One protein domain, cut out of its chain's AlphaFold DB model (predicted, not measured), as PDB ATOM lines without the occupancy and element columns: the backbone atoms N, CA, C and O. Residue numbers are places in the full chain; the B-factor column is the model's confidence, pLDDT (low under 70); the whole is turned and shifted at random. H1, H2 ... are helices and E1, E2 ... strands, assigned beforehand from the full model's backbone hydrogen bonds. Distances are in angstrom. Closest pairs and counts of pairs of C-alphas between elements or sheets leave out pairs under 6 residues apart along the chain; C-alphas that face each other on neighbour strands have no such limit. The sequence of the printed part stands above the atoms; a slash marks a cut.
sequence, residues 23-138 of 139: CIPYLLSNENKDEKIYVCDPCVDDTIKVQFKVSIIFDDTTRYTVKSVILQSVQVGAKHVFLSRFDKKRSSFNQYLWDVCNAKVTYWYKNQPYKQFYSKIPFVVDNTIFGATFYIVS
ATOM      1  N   CYS A  23      81.160  99.696  55.836       72.94
ATOM      2  CA  CYS A  23      81.691  98.686  56.778       72.94
ATOM      3  C   CYS A  23      83.141  98.242  56.490       72.94
ATOM      4  O   CYS A  23      83.838  97.752  57.382       72.94
ATOM      5  N   ILE A  24      83.597  98.386  55.245       85.00
ATOM      6  CA  ILE A  24      84.955  98.077  54.807       85.00
ATOM      7  C   ILE A  24      85.452  99.253  53.950       85.00
ATOM      8  O   ILE A  24      84.863  99.512  52.898       85.00
ATOM      9  N   PRO A  25      86.511  99.973  54.360       86.88
ATOM     10  CA  PRO A  25      87.120 100.999  53.522       86.88
ATOM     11  C   PRO A  25      87.786 100.355  52.302       86.88
ATOM     12  O   PRO A  25      88.255  99.217  52.372       86.88
ATOM     13  N   TYR A  26      87.863 101.076  51.186       86.69
ATOM     14  CA  TYR A  26      88.610 100.608  50.020       86.69
ATOM     15  C   TYR A  26      90.107 100.881  50.209       86.69
ATOM     16  O   TYR A  26      90.518 102.037  50.288       86.69
ATOM     17  N   LEU A  27      90.910  99.815  50.293       87.12
ATOM     18  CA  LEU A  27      92.324  99.859  50.701       87.12
ATOM     19  C   LEU A  27      93.306  99.415  49.606       87.12
ATOM     20  O   LEU A  27      94.512  99.377  49.842       87.12
ATOM     21  N   LEU A  28      92.813  99.047  48.419       81.81
ATOM     22  CA  LEU A  28      93.663  98.522  47.340       81.81
ATOM     23  C   LEU A  28      94.347  99.616  46.509       81.81
ATOM     24  O   LEU A  28      95.316  99.328  45.812       81.81
ATOM     25  N   SER A  29      93.882 100.865  46.584       71.94
ATOM     26  CA  SER A  29      94.475 101.992  45.856       71.94
ATOM     27  C   SER A  29      94.924 103.110  46.790       71.94
ATOM     28  O   SER A  29      94.208 103.466  47.723       71.94
ATOM     29  N   ASN A  30      96.030 103.761  46.434       60.53
ATOM     30  CA  ASN A  30      96.488 105.004  47.061       60.53
ATOM     31  C   ASN A  30      95.673 106.247  46.642       60.53
ATOM     32  O   ASN A  30      96.050 107.357  47.008       60.53
ATOM     33  N   GLU A  31      94.601 106.091  45.861       53.94
ATOM     34  CA  GLU A  31      93.783 107.206  45.359       53.94
ATOM     35  C   GLU A  31      92.878 107.804  46.450       53.94
ATOM     36  O   GLU A  31      92.572 108.989  46.409       53.94
ATOM     37  N   ASN A  32      92.554 107.040  47.498       54.62
ATOM     38  CA  ASN A  32      91.747 107.493  48.640       54.62
ATOM     39  C   ASN A  32      92.589 108.069  49.794       54.62
ATOM     40  O   ASN A  32      92.275 107.850  50.962       54.62
ATOM     41  N   LYS A  33      93.680 108.790  49.501       57.25
ATOM     42  CA  LYS A  33      94.566 109.357  50.542       57.25
ATOM     43  C   LYS A  33      93.862 110.325  51.502       57.25
ATOM     44  O   LYS A  33      94.340 110.490  52.623       57.25
ATOM     45  N   ASP A  34      92.740 110.907  51.083       55.81
ATOM     46  CA  ASP A  34      92.045 111.951  51.839       55.81
ATOM     47  C   ASP A  34      90.868 111.432  52.682       55.81
ATOM     48  O   ASP A  34      90.408 112.133  53.588       55.81
ATOM     49  N   GLU A  35      90.390 110.202  52.451       72.00
ATOM     50  CA  GLU A  35      89.305 109.641  53.260       72.00
ATOM     51  C   GLU A  35      89.857 109.088  54.583       72.00
ATOM     52  O   GLU A  35      90.546 108.068  54.638       72.00
ATOM     53  N   LYS A  36      89.550 109.784  55.682       82.94
ATOM     54  CA  LYS A  36      89.917 109.340  57.028       82.94
ATOM     55  C   LYS A  36      89.052 108.152  57.443       82.94
ATOM     56  O   LYS A  36      87.829 108.243  57.486       82.94
ATOM     57  N   ILE A  37      89.709 107.056  57.806       88.06
ATOM     58  CA  ILE A  37      89.063 105.853  58.334       88.06
ATOM     59  C   ILE A  37      89.010 105.964  59.856       88.06
ATOM     60  O   ILE A  37      90.051 106.134  60.491       88.06
ATOM     61  N   TYR A  38      87.819 105.830  60.434       87.81
ATOM     62  CA  TYR A  38      87.599 105.894  61.878       87.81
ATOM     63  C   TYR A  38      87.127 104.546  62.428       87.81
ATOM     64  O   TYR A  38      86.237 103.901  61.870       87.81
ATOM     65  N   VAL A  39      87.722 104.134  63.543       86.75
ATOM     66  CA  VAL A  39      87.358 102.941  64.306       86.75
ATOM     67  C   VAL A  39      86.998 103.384  65.716       86.75
ATOM     68  O   VAL A  39      87.850 103.908  66.423       86.75
ATOM     69  N   CYS A  40      85.753 103.174  66.131       86.19
ATOM     70  CA  CYS A  40      85.360 103.432  67.513       86.19
ATOM     71  C   CYS A  40      85.858 102.297  68.411       86.19
ATOM     72  O   CYS A  40      85.637 101.124  68.088       86.19
ATOM     73  N   ASP A  41      86.501 102.643  69.524       82.62
ATOM     74  CA  ASP A  41      86.885 101.692  70.562       82.62
ATOM     75  C   ASP A  41      86.747 102.319  71.964       82.62
ATOM     76  O   ASP A  41      87.400 103.326  72.245       82.62
ATOM     77  N   PRO A  42      85.909 101.753  72.855       80.56
ATOM     78  CA  PRO A  42      85.648 102.323  74.176       80.56
ATOM     79  C   PRO A  42      86.832 102.212  75.147       80.56
ATOM     80  O   PRO A  42      86.807 102.841  76.197       80.56
ATOM     81  N   CYS A  43      87.853 101.404  74.845       79.81
ATOM     82  CA  CYS A  43      89.035 101.265  75.701       79.81
ATOM     83  C   CYS A  43      90.107 102.330  75.418       79.81
ATOM     84  O   CYS A  43      91.218 102.248  75.947       79.81
ATOM     85  N   VAL A  44      89.798 103.297  74.555       78.62
ATOM     86  CA  VAL A  44      90.692 104.376  74.162       78.62
ATOM     87  C   VAL A  44      90.074 105.716  74.567       78.62
ATOM     88  O   VAL A  44      88.963 106.044  74.161       78.62
ATOM     89  N   ASP A  45      90.823 106.497  75.350       76.69
ATOM     90  CA  ASP A  45      90.359 107.781  75.898       76.69
ATOM     91  C   ASP A  45      90.615 108.981  74.962       76.69
ATOM     92  O   ASP A  45      89.972 110.018  75.094       76.69
ATOM     93  N   ASP A  46      91.546 108.862  74.008       81.00
ATOM     94  CA  ASP A  46      91.938 109.936  73.077       81.00
ATOM     95  C   ASP A  46      92.104 109.397  71.646       81.00
ATOM     96  O   ASP A  46      92.251 108.202  71.425       81.00
ATOM     97  N   THR A  47      92.109 110.258  70.632       87.31
ATOM     98  CA  THR A  47      92.261 109.826  69.240       87.31
ATOM     99  C   THR A  47      93.659 109.267  68.969       87.31
ATOM    100  O   THR A  47      94.659 109.986  68.949       87.31
ATOM    101  N   ILE A  48      93.734 107.979  68.638       88.12
ATOM    102  CA  ILE A  48      94.979 107.301  68.283       88.12
ATOM    103  C   ILE A  48      95.088 107.181  66.762       88.12
ATOM    104  O   ILE A  48      94.353 106.432  66.122       88.12
ATOM    105  N   LYS A  49      96.069 107.867  66.165       91.19
ATOM    106  CA  LYS A  49      96.455 107.642  64.762       91.19
ATOM    107  C   LYS A  49      97.236 106.333  64.636       91.19
ATOM    108  O   LYS A  49      98.254 106.160  65.306       91.19
ATOM    109  N   VAL A  50      96.805 105.468  63.727       89.88
ATOM    110  CA  VAL A  50      97.424 104.174  63.441       89.88
ATOM    111  C   VAL A  50      97.813 104.088  61.973       89.88
ATOM    112  O   VAL A  50      96.973 104.263  61.095       89.88
ATOM    113  N   GLN A  51      99.074 103.769  61.698       90.62
ATOM    114  CA  GLN A  51      99.547 103.398  60.363       90.62
ATOM    115  C   GLN A  51      99.975 101.939  60.384       90.62
ATOM    116  O   GLN A  51     100.660 101.519  61.312       90.62
ATOM    117  N   PHE A  52      99.593 101.155  59.385       90.50
ATOM    118  CA  PHE A  52      99.892  99.726  59.393       90.50
ATOM    119  C   PHE A  52     100.406  99.232  58.043       90.50
ATOM    120  O   PHE A  52     100.170  99.852  57.004       90.50
ATOM    121  N   LYS A  53     101.091  98.085  58.068       91.19
ATOM    122  CA  LYS A  53     101.489  97.331  56.874       91.19
ATOM    123  C   LYS A  53     101.028  95.886  56.983       91.19
ATOM    124  O   LYS A  53     101.204  95.269  58.035       91.19
ATOM    125  N   VAL A  54     100.494  95.340  55.897       91.00
ATOM    126  CA  VAL A  54     100.085  93.935  55.800       91.00
ATOM    127  C   VAL A  54     100.654  93.251  54.578       91.00
ATOM    128  O   VAL A  54     100.811  93.875  53.535       91.00
ATOM    129  N   SER A  55     100.900  91.953  54.704       90.06
ATOM    130  CA  SER A  55     101.115  91.058  53.569       90.06
ATOM    131  C   SER A  55      99.868  90.224  53.333       90.06
ATOM    132  O   SER A  55      99.256  89.741  54.288       90.06
ATOM    133  N   ILE A  56      99.513  90.041  52.065       88.19
ATOM    134  CA  ILE A  56      98.341  89.265  51.660       88.19
ATOM    135  C   ILE A  56      98.806  88.042  50.888       88.19
ATOM    136  O   ILE A  56      99.569  88.158  49.930       88.19
ATOM    137  N   ILE A  57      98.340  86.881  51.337       87.25
ATOM    138  CA  ILE A  57      98.560  85.594  50.685       87.25
ATOM    139  C   ILE A  57      97.225  85.183  50.070       87.25
ATOM    140  O   ILE A  57      96.233  85.032  50.791       87.25
ATOM    141  N   PHE A  58      97.201  85.022  48.751       85.44
ATOM    142  CA  PHE A  58      96.023  84.573  48.015       85.44
ATOM    143  C   PHE A  58      95.946  83.044  47.967       85.44
ATOM    144  O   PHE A  58      96.922  82.346  48.225       85.44
ATOM    145  N   ASP A  59      94.751  82.530  47.702       83.12
ATOM    146  CA  ASP A  59      94.528  81.129  47.371       83.12
ATOM    147  C   ASP A  59      94.934  80.873  45.913       83.12
ATOM    148  O   ASP A  59      94.468  81.560  44.994       83.12
ATOM    149  N   ASP A  60      95.775  79.861  45.709       70.38
ATOM    150  CA  ASP A  60      96.339  79.475  44.414       70.38
ATOM    151  C   ASP A  60      95.259  79.079  43.389       70.38
ATOM    152  O   ASP A  60      95.466  79.197  42.179       70.38
ATOM    153  N   THR A  61      94.082  78.646  43.860       66.38
ATOM    154  CA  THR A  61      92.998  78.113  43.014       66.38
ATOM    155  C   THR A  61      92.138  79.185  42.352       66.38
ATOM    156  O   THR A  61      91.710  79.022  41.212       66.38
ATOM    157  N   THR A  62      91.871  80.291  43.048       65.56
ATOM    158  CA  THR A  62      90.956  81.343  42.571       65.56
ATOM    159  C   THR A  62      91.649  82.684  42.360       65.56
ATOM    160  O   THR A  62      91.025  83.585  41.803       65.56
ATOM    161  N   ARG A  63      92.922  82.823  42.778       67.94
ATOM    162  CA  ARG A  63      93.812  84.001  42.659       67.94
ATOM    163  C   ARG A  63      93.292  85.323  43.250       67.94
ATOM    164  O   ARG A  63      94.064  86.259  43.412       67.94
ATOM    165  N   TYR A  64      92.012  85.406  43.613       76.62
ATOM    166  CA  TYR A  64      91.350  86.586  44.188       76.62
ATOM    167  C   TYR A  64      90.788  86.335  45.590       76.62
ATOM    168  O   TYR A  64      90.317  87.271  46.236       76.62
ATOM    169  N   THR A  65      90.829  85.090  46.065       82.81
ATOM    170  CA  THR A  65      90.420  84.735  47.426       82.81
ATOM    171  C   THR A  65      91.614  84.877  48.354       82.81
ATOM    172  O   THR A  65      92.690  84.360  48.068       82.81
ATOM    173  N   VAL A  66      91.447  85.581  49.471       87.31
ATOM    174  CA  VAL A  66      92.512  85.762  50.463       87.31
ATOM    175  C   VAL A  66      92.600  84.530  51.359       87.31
ATOM    176  O   VAL A  66      91.688  84.258  52.138       87.31
ATOM    177  N   LYS A  67      93.733  83.825  51.303       88.31
ATOM    178  CA  LYS A  67      94.064  82.725  52.217       88.31
ATOM    179  C   LYS A  67      94.483  83.257  53.584       88.31
ATOM    180  O   LYS A  67      94.046  82.751  54.615       88.31
ATOM    181  N   SER A  68      95.331  84.287  53.605       89.50
ATOM    182  CA  SER A  68      95.833  84.875  54.846       89.50
ATOM    183  C   SER A  68      96.141  86.363  54.711       89.50
ATOM    184  O   SER A  68      96.599  86.828  53.668       89.50
ATOM    185  N   VAL A  69      95.917  87.091  55.806       91.50
ATOM    186  CA  VAL A  69      96.358  88.473  56.005       91.50
ATOM    187  C   VAL A  69      97.325  88.461  57.177       91.50
ATOM    188  O   VAL A  69      96.995  87.972  58.255       91.50
ATOM    189  N   ILE A  70      98.527  88.983  56.964       92.31
ATOM    190  CA  ILE A  70      99.580  89.026  57.976       92.31
ATOM    191  C   ILE A  70      99.864  90.486  58.302       92.31
ATOM    192  O   ILE A  70     100.439  91.198  57.476       92.31
ATOM    193  N   LEU A  71      99.505  90.924  59.511       92.12
ATOM    194  CA  LEU A  71      99.916  92.222  60.036       92.12
ATOM    195  C   LEU A  71     101.427  92.227  60.294       92.12
ATOM    196  O   LEU A  71     101.927  91.471  61.126       92.12
ATOM    197  N   GLN A  72     102.152  93.057  59.545       90.75
ATOM    198  CA  GLN A  72     103.611  93.153  59.611       90.75
ATOM    199  C   GLN A  72     104.043  94.157  60.672       90.75
ATOM    200  O   GLN A  72     104.874  93.848  61.527       90.75
ATOM    201  N   SER A  73     103.459  95.355  60.627       90.12
ATOM    202  CA  SER A  73     103.772  96.412  61.578       90.12
ATOM    203  C   SER A  73     102.606  97.359  61.810       90.12
ATOM    204  O   SER A  73     101.768  97.560  60.927       90.12
ATOM    205  N   VAL A  74     102.617  97.983  62.984       90.44
ATOM    206  CA  VAL A  74     101.708  99.049  63.408       90.44
ATOM    207  C   VAL A  74     102.550 100.197  63.953       90.44
ATOM    208  O   VAL A  74     103.459  99.979  64.747       90.44
ATOM    209  N   GLN A  75     102.253 101.419  63.534       89.81
ATOM    210  CA  GLN A  75     102.847 102.641  64.048       89.81
ATOM    211  C   GLN A  75     101.752 103.483  64.695       89.81
ATOM    212  O   GLN A  75     100.773 103.839  64.037       89.81
ATOM    213  N   VAL A  76     101.914 103.768  65.985       86.50
ATOM    214  CA  VAL A  76     100.872 104.347  66.836       86.50
ATOM    215  C   VAL A  76     101.276 105.735  67.335       86.50
ATOM    216  O   VAL A  76     102.349 105.914  67.920       86.50
ATOM    217  N   GLY A  77     100.377 106.705  67.149       80.12
ATOM    218  CA  GLY A  77     100.448 108.046  67.731       80.12
ATOM    219  C   GLY A  77     101.572 108.943  67.193       80.12
ATOM    220  O   GLY A  77     102.332 108.577  66.299       80.12
ATOM    221  N   ALA A  78     101.684 110.145  67.770       63.47
ATOM    222  CA  ALA A  78     102.692 111.148  67.399       63.47
ATOM    223  C   ALA A  78     104.120 110.779  67.845       63.47
ATOM    224  O   ALA A  78     105.093 111.213  67.239       63.47
ATOM    225  N   LYS A  79     104.251 109.945  68.887       63.16
ATOM    226  CA  LYS A  79     105.543 109.422  69.363       63.16
ATOM    227  C   LYS A  79     106.043 108.212  68.559       63.16
ATOM    228  O   LYS A  79     107.085 107.667  68.901       63.16
ATOM    229  N   HIS A  80     105.324 107.805  67.508       66.75
ATOM    230  CA  HIS A  80     105.723 106.741  66.584       66.75
ATOM    231  C   HIS A  80     106.074 105.412  67.277       66.75
ATOM    232  O   HIS A  80     107.094 104.800  66.961       66.75
ATOM    233  N   VAL A  81     105.228 104.935  68.201       81.00
ATOM    234  CA  VAL A  81     105.419 103.597  68.786       81.00
ATOM    235  C   VAL A  81     105.309 102.572  67.662       81.00
ATOM    236  O   VAL A  81     104.249 102.441  67.050       81.00
ATOM    237  N   PHE A  82     106.411 101.885  67.370       85.62
ATOM    238  CA  PHE A  82     106.483 100.866  66.332       85.62
ATOM    239  C   PHE A  82     106.302  99.488  66.958       85.62
ATOM    240  O   PHE A  82     107.100  99.071  67.793       85.62
ATOM    241  N   LEU A  83     105.245  98.795  66.548       84.56
ATOM    242  CA  LEU A  83     104.966  97.413  66.905       84.56
ATOM    243  C   LEU A  83     105.211  96.552  65.672       84.56
ATOM    244  O   LEU A  83     104.654  96.812  64.604       84.56
ATOM    245  N   SER A  84     106.027  95.520  65.823       85.38
ATOM    246  CA  SER A  84     106.373  94.564  64.778       85.38
ATOM    247  C   SER A  84     105.820  93.191  65.107       85.38
ATOM    248  O   SER A  84     105.738  92.792  66.271       85.38
ATOM    249  N   ARG A  85     105.520  92.402  64.073       81.56
ATOM    250  CA  ARG A  85     105.176  90.983  64.226       81.56
ATOM    251  C   ARG A  85     106.249  90.195  64.990       81.56
ATOM    252  O   ARG A  85     105.920  89.208  65.639       81.56
ATOM    253  N   PHE A  86     107.509  90.616  64.904       83.31
ATOM    254  CA  PHE A  86     108.650  89.919  65.503       83.31
ATOM    255  C   PHE A  86     108.922  90.297  66.968       83.31
ATOM    256  O   PHE A  86     109.851  89.757  67.574       83.31
ATOM    257  N   ASP A  87     108.130  91.198  67.553       80.94
ATOM    258  CA  ASP A  87     108.311  91.617  68.941       80.94
ATOM    259  C   ASP A  87     108.004  90.464  69.902       80.94
ATOM    260  O   ASP A  87     106.879  89.972  69.979       80.94
ATOM    261  N   LYS A  88     109.010  90.047  70.679       74.38
ATOM    262  CA  LYS A  88     108.882  88.926  71.629       74.38
ATOM    263  C   LYS A  88     108.096  89.280  72.896       74.38
ATOM    264  O   LYS A  88     107.587  88.383  73.561       74.38
ATOM    265  N   LYS A  89     108.048  90.562  73.270       79.31
ATOM    266  CA  LYS A  89     107.336  91.070  74.452       79.31
ATOM    267  C   LYS A  89     106.756  92.446  74.147       79.31
ATOM    268  O   LYS A  89     107.468  93.314  73.651       79.31
ATOM    269  N   ARG A  90     105.485  92.646  74.490       82.12
ATOM    270  CA  ARG A  90     104.774  93.927  74.400       82.12
ATOM    271  C   ARG A  90     104.177  94.258  75.764       82.12
ATOM    272  O   ARG A  90     103.883  93.349  76.538       82.12
ATOM    273  N   SER A  91     104.005  95.544  76.063       86.12
ATOM    274  CA  SER A  91     103.154  95.945  77.189       86.12
ATOM    275  C   SER A  91     101.716  95.475  76.943       86.12
ATOM    276  O   SER A  91     101.329  95.243  75.796       86.12
ATOM    277  N   SER A  92     100.913  95.361  78.002       86.56
ATOM    278  CA  SER A  92      99.500  94.963  77.897       86.56
ATOM    279  C   SER A  92      98.723  95.854  76.925       86.56
ATOM    280  O   SER A  92      98.031  95.349  76.048       86.56
ATOM    281  N   PHE A  93      98.911  97.173  77.015       85.75
ATOM    282  CA  PHE A  93      98.267  98.130  76.117       85.75
ATOM    283  C   PHE A  93      98.739  97.996  74.660       85.75
ATOM    284  O   PHE A  93      97.920  97.979  73.745       85.75
ATOM    285  N   ASN A  94     100.045  97.826  74.421       87.69
ATOM    286  CA  ASN A  94     100.563  97.636  73.060       87.69
ATOM    287  C   ASN A  94     100.096  96.309  72.449       87.69
ATOM    288  O   ASN A  94      99.874  96.234  71.243       87.69
ATOM    289  N   GLN A  95      99.954  95.263  73.266       88.50
ATOM    290  CA  GLN A  95      99.394  93.989  72.827       88.50
ATOM    291  C   GLN A  95      97.916  94.143  72.456       88.50
ATOM    292  O   GLN A  95      97.516  93.725  71.377       88.50
ATOM    293  N   TYR A  96      97.137  94.825  73.292       88.25
ATOM    294  CA  TYR A  96      95.743  95.137  73.001       88.25
ATOM    295  C   TYR A  96      95.585  95.930  71.686       88.25
ATOM    296  O   TYR A  96      94.818  95.524  70.813       88.25
ATOM    297  N   LEU A  97      96.376  96.992  71.479       88.44
ATOM    298  CA  LEU A  97      96.363  97.753  70.224       88.44
ATOM    299  C   LEU A  97      96.725  96.882  69.019       88.44
ATOM    300  O   LEU A  97      96.095  96.992  67.965       88.44
ATOM    301  N   TRP A  98      97.728  96.013  69.165       90.94
ATOM    302  CA  TRP A  98      98.097  95.060  68.126       90.94
ATOM    303  C   TRP A  98      96.920  94.156  67.752       90.94
ATOM    304  O   TRP A  98      96.644  93.982  66.566       90.94
ATOM    305  N   ASP A  99      96.207  93.619  68.739       90.19
ATOM    306  CA  ASP A  99      95.100  92.688  68.524       90.19
ATOM    307  C   ASP A  99      93.897  93.370  67.855       90.19
ATOM    308  O   ASP A  99      93.356  92.834  66.882       90.19
ATOM    309  N   VAL A 100      93.546  94.591  68.280       89.75
ATOM    310  CA  VAL A 100      92.505  95.412  67.633       89.75
ATOM    311  C   VAL A 100      92.864  95.698  66.174       89.75
ATOM    312  O   VAL A 100      92.052  95.469  65.271       89.75
ATOM    313  N   CYS A 101      94.098  96.145  65.919       90.31
ATOM    314  CA  CYS A 101      94.579  96.412  64.565       90.31
ATOM    315  C   CYS A 101      94.548  95.145  63.707       90.31
ATOM    316  O   CYS A 101      94.043  95.168  62.584       90.31
ATOM    317  N   ASN A 102      95.053  94.030  64.235       91.12
ATOM    318  CA  ASN A 102      95.107  92.762  63.522       91.12
ATOM    319  C   ASN A 102      93.706  92.275  63.143       91.12
ATOM    320  O   ASN A 102      93.488  91.897  61.993       91.12
ATOM    321  N   ALA A 103      92.744  92.342  64.066       90.94
ATOM    322  CA  ALA A 103      91.365  91.941  63.810       90.94
ATOM    323  C   ALA A 103      90.703  92.803  62.721       90.94
ATOM    324  O   ALA A 103      90.172  92.264  61.746       90.94
ATOM    325  N   LYS A 104      90.777  94.136  62.845       90.50
ATOM    326  CA  LYS A 104      90.154  95.073  61.893       90.50
ATOM    327  C   LYS A 104      90.749  94.946  60.501       90.50
ATOM    328  O   LYS A 104      90.022  94.769  59.526       90.50
ATOM    329  N   VAL A 105      92.073  94.977  60.411       91.31
ATOM    330  CA  VAL A 105      92.773  94.935  59.132       91.31
ATOM    331  C   VAL A 105      92.599  93.572  58.459       91.31
ATOM    332  O   VAL A 105      92.343  93.517  57.258       91.31
ATOM    333  N   THR A 106      92.638  92.472  59.218       92.12
ATOM    334  CA  THR A 106      92.339  91.138  58.672       92.12
ATOM    335  C   THR A 106      90.938  91.086  58.074       92.12
ATOM    336  O   THR A 106      90.772  90.592  56.959       92.12
ATOM    337  N   TYR A 107      89.937  91.614  58.782       91.19
ATOM    338  CA  TYR A 107      88.570  91.672  58.273       91.19
ATOM    339  C   TYR A 107      88.471  92.530  57.006       91.19
ATOM    340  O   TYR A 107      87.925  92.073  56.005       91.19
ATOM    341  N   TRP A 108      89.042  93.736  56.998       92.19
ATOM    342  CA  TRP A 108      88.961  94.622  55.837       92.19
ATOM    343  C   TRP A 108      89.630  94.045  54.598       92.19
ATOM    344  O   TRP A 108      89.024  94.088  53.530       92.19
ATOM    345  N   TYR A 109      90.841  93.492  54.721       90.50
ATOM    346  CA  TYR A 109      91.555  92.938  53.571       90.50
ATOM    347  C   TYR A 109      90.930  91.640  53.063       90.50
ATOM    348  O   TYR A 109      90.830  91.464  51.858       90.50
ATOM    349  N   LYS A 110      90.382  90.777  53.927       90.50
ATOM    350  CA  LYS A 110      89.636  89.593  53.455       90.50
ATOM    351  C   LYS A 110      88.429  89.931  52.575       90.50
ATOM    352  O   LYS A 110      88.009  89.083  51.798       90.50
ATOM    353  N   ASN A 111      87.889  91.145  52.687       90.50
ATOM    354  CA  ASN A 111      86.668  91.562  52.003       90.50
ATOM    355  C   ASN A 111      86.898  92.671  50.952       90.50
ATOM    356  O   ASN A 111      85.952  93.359  50.572       90.50
ATOM    357  N   GLN A 112      88.132  92.870  50.470       88.19
ATOM    358  CA  GLN A 112      88.397  93.826  49.384       88.19
ATOM    359  C   GLN A 112      87.993  93.263  48.006       88.19
ATOM    360  O   GLN A 112      88.091  92.057  47.771       88.19
ATOM    361  N   PRO A 113      87.614  94.118  47.036       87.94
ATOM    362  CA  PRO A 113      87.208  93.686  45.697       87.94
ATOM    363  C   PRO A 113      88.411  93.379  44.772       87.94
ATOM    364  O   PRO A 113      88.596  94.008  43.727       87.94
ATOM    365  N   TYR A 114      89.228  92.375  45.113       85.75
ATOM    366  CA  TYR A 114      90.474  92.042  44.393       85.75
ATOM    367  C   TYR A 114      90.299  91.736  42.908       85.75
ATOM    368  O   TYR A 114      91.139  92.126  42.099       85.75
ATOM    369  N   LYS A 115      89.201  91.070  42.532       83.56
ATOM    370  CA  LYS A 115      88.905  90.752  41.129       83.56
ATOM    371  C   LYS A 115      88.831  92.017  40.267       83.56
ATOM    372  O   LYS A 115      89.341  92.030  39.154       83.56
ATOM    373  N   GLN A 116      88.225  93.085  40.788       81.06
ATOM    374  CA  GLN A 116      88.113  94.364  40.082       81.06
ATOM    375  C   GLN A 116      89.461  95.088  40.032       81.06
ATOM    376  O   GLN A 116      89.823  95.637  38.995       81.06
ATOM    377  N   PHE A 117      90.227  95.039  41.123       78.81
ATOM    378  CA  PHE A 117      91.543  95.667  41.212       78.81
ATOM    379  C   PHE A 117      92.560  95.051  40.237       78.81
ATOM    380  O   PHE A 117      93.113  95.748  39.389       78.81
ATOM    381  N   TYR A 118      92.748  93.730  40.284       74.69
ATOM    382  CA  TYR A 118      93.728  93.026  39.450       74.69
ATOM    383  C   TYR A 118      93.261  92.771  38.012       74.69
ATOM    384  O   TYR A 118      94.064  92.383  37.175       74.69
ATOM    385  N   SER A 119      91.993  93.033  37.672       70.69
ATOM    386  CA  SER A 119      91.580  93.068  36.258       70.69
ATOM    387  C   SER A 119      92.279  94.178  35.457       70.69
ATOM    388  O   SER A 119      92.286  94.134  34.230       70.69
ATOM    389  N   LYS A 120      92.878  95.161  36.147       62.47
ATOM    390  CA  LYS A 120      93.505  96.352  35.558       62.47
ATOM    391  C   LYS A 120      95.039  96.326  35.569       62.47
ATOM    392  O   LYS A 120      95.647  97.231  35.007       62.47
ATOM    393  N   ILE A 121      95.672  95.342  36.215       59.06
ATOM    394  CA  ILE A 121      97.134  95.270  36.385       59.06
ATOM    395  C   ILE A 121      97.567  93.802  36.234       59.06
ATOM    396  O   ILE A 121      96.937  92.942  36.849       59.06
ATOM    397  N   PRO A 122      98.619  93.476  35.454       54.81
ATOM    398  CA  PRO A 122      99.128  92.109  35.384       54.81
ATOM    399  C   PRO A 122      99.490  91.609  36.787       54.81
ATOM    400  O   PRO A 122     100.191  92.286  37.539       54.81
ATOM    401  N   PHE A 123      98.963  90.434  37.139       56.19
ATOM    402  CA  PHE A 123      99.141  89.812  38.448       56.19
ATOM    403  C   PHE A 123     100.607  89.413  38.613       56.19
ATOM    404  O   PHE A 123     101.035  88.348  38.175       56.19
ATOM    405  N   VAL A 124     101.390  90.300  39.207       53.72
ATOM    406  CA  VAL A 124     102.714  89.983  39.718       53.72
ATOM    407  C   VAL A 124     102.585  89.993  41.235       53.72
ATOM    408  O   VAL A 124     101.889  90.840  41.792       53.72
ATOM    409  N   VAL A 125     103.339  89.111  41.880       54.31
ATOM    410  CA  VAL A 125     103.736  89.168  43.292       54.31
ATOM    411  C   VAL A 125     102.916  88.273  44.228       54.31
ATOM    412  O   VAL A 125     101.977  88.702  44.904       54.31
ATOM    413  N   ASP A 126     103.408  87.041  44.371       54.38
ATOM    414  CA  ASP A 126     103.381  86.337  45.651       54.38
ATOM    415  C   ASP A 126     103.863  87.301  46.750       54.38
ATOM    416  O   ASP A 126     104.990  87.793  46.704       54.38
ATOM    417  N   ASN A 127     102.998  87.587  47.727       60.25
ATOM    418  CA  ASN A 127     103.205  88.525  48.843       60.25
ATOM    419  C   ASN A 127     103.155  90.023  48.494       60.25
ATOM    420  O   ASN A 127     104.093  90.778  48.761       60.25
ATOM    421  N   THR A 128     102.012  90.498  47.992       72.00
ATOM    422  CA  THR A 128     101.772  91.947  47.887       72.00
ATOM    423  C   THR A 128     101.672  92.584  49.283       72.00
ATOM    424  O   THR A 128     100.947  92.091  50.156       72.00
ATOM    425  N   ILE A 129     102.403  93.684  49.496       80.44
ATOM    426  CA  ILE A 129     102.359  94.478  50.730       80.44
ATOM    427  C   ILE A 129     101.435  95.679  50.527       80.44
ATOM    428  O   ILE A 129     101.645  96.475  49.615       80.44
ATOM    429  N   PHE A 130     100.464  95.843  51.422       85.38
ATOM    430  CA  PHE A 130      99.569  96.999  51.465       85.38
ATOM    431  C   PHE A 130      99.706  97.743  52.795       85.38
ATOM    432  O   PHE A 130     100.198  97.195  53.784       85.38
ATOM    433  N   GLY A 131      99.255  98.995  52.841       85.38
ATOM    434  CA  GLY A 131      99.242  99.783  54.067       85.38
ATOM    435  C   GLY A 131      98.278 100.954  53.982       85.38
ATOM    436  O   GLY A 131      98.033 101.484  52.904       85.38
ATOM    437  N   ALA A 132      97.727 101.345  55.127       87.62
ATOM    438  CA  ALA A 132      96.834 102.492  55.237       87.62
ATOM    439  C   ALA A 132      96.952 103.151  56.618       87.62
ATOM    440  O   ALA A 132      97.686 102.681  57.494       87.62
ATOM    441  N   THR A 133      96.235 104.262  56.791       88.94
ATOM    442  CA  THR A 133      96.104 104.968  58.068       88.94
ATOM    443  C   THR A 133      94.648 104.935  58.519       88.94
ATOM    444  O   THR A 133      93.757 105.196  57.717       88.94
ATOM    445  N   PHE A 134      94.407 104.656  59.798       89.38
ATOM    446  CA  PHE A 134      93.104 104.855  60.430       89.38
ATOM    447  C   PHE A 134      93.261 105.498  61.809       89.38
ATOM    448  O   PHE A 134      94.365 105.589  62.348       89.38
ATOM    449  N   TYR A 135      92.153 105.976  62.357       89.88
ATOM    450  CA  TYR A 135      92.082 106.651  63.644       89.88
ATOM    451  C   TYR A 135      91.193 105.836  64.576       89.88
ATOM    452  O   TYR A 135      90.040 105.570  64.234       89.88
ATOM    453  N   ILE A 136      91.724 105.429  65.727       87.88
ATOM    454  CA  ILE A 136      90.916 104.866  66.808       87.88
ATOM    455  C   ILE A 136      90.408 106.035  67.642       87.88
ATOM    456  O   ILE A 136      91.208 106.870  68.057       87.88
ATOM    457  N   VAL A 137      89.100 106.119  67.844       88.75
ATOM    458  CA  VAL A 137      88.447 107.192  68.600       88.75
ATOM    459  C   VAL A 137      87.603 106.599  69.719       88.75
ATOM    460  O   VAL A 137      87.066 105.499  69.567       88.75
ATOM    461  N   SER A 138      87.487 107.333  70.825       84.94
ATOM    462  CA  SER A 138      86.529 107.000  71.878       84.94
ATOM    463  C   SER A 138      85.099 107.117  71.344       84.94
ATOM    464  O   SER A 138      84.846 107.911  70.430       84.94
TER     465      SER A 138
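AT A GLANCE: This is residues 23 to 138 of the 139 residues of an uncharacterized protein of Bacteroides sp. AM16-24 (UniProt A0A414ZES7). A strongly twisted sheet of five strands curls round one long helix, H1, which packs on its inner face, mostly over E3 and E2. The long strands E5, E2 and E3 make the wall, short E1 and E4 form its two edges, and the small helix H2 follows beyond the end of H1. The printed part has 116 residues with two named helices and five named strands, in the chain order E1 E2 E3 E4 H1 H2 E5. The sheet is mixed, in the order E1 E5 E2 E3 E4, and the class is mixed, helices and strands. The whole is compact, with a radius of gyration of the C-alphas of 14.9 A and spans of 42 by 33 by 21 A.

IN THESE COORDINATES: Residues 23 to 36 hold no named element. E1 is residues 37 to 40, beginning at C-alpha 37 at (89.063, 105.853, 58.334). E2 is residues 48 to 58, 30.5 A long, and E3 is residues 66 to 76, 26.1 A. E4 is residues 81 to 84. H1, residues 92 to 110, begins at C-alpha 92 at (99.500, 94.963, 77.897) and is 26.9 A long. H2 is residues 114 to 118. E5, residues 128 to 137, is 29.0 A long and ends at C-alpha 137 at (88.447, 107.192, 68.600).

HOW THE PARTS SIT: E2, E3 and E4 form a meander, each strand the antiparallel neighbour of the one before. E2 and E3 are a hairpin at 155 degrees, with N 53 and O 73 at 3.0 A. E3 and E4 are a hairpin at 152 degrees, with N 76 and O 81 at 2.9 A. On the other side of E2, E5 is its antiparallel neighbour at 150 degrees, with N 50 and O 134 at 2.8 A. E1 is parallel to E5 at 50 degrees, with N 39 and O 135 at 2.8 A. H1 is on the sheet, which curls round it. Its closest C-alphas to E3 are those of Val 69 and Thr 106, 5.5 A apart; to E4, those of Leu 83 and Trp 98, 7.4 A apart. H1 and E5 are near each other. H2 is not on the sheet and is apart from H1. In H1 and H2 every O i to N i+4 pair is within hydrogen-bond range.

THE WHOLE: The C-alphas farthest apart are those of Asp 45 and Thr 61, at 44.4 A. The printed part has no cut, and no link between named elements is long. Mean pLDDT of the printed part is 81.3; residues 30 to 34, 61 to 63, 78 to 80 and 120 to 127 are under 70.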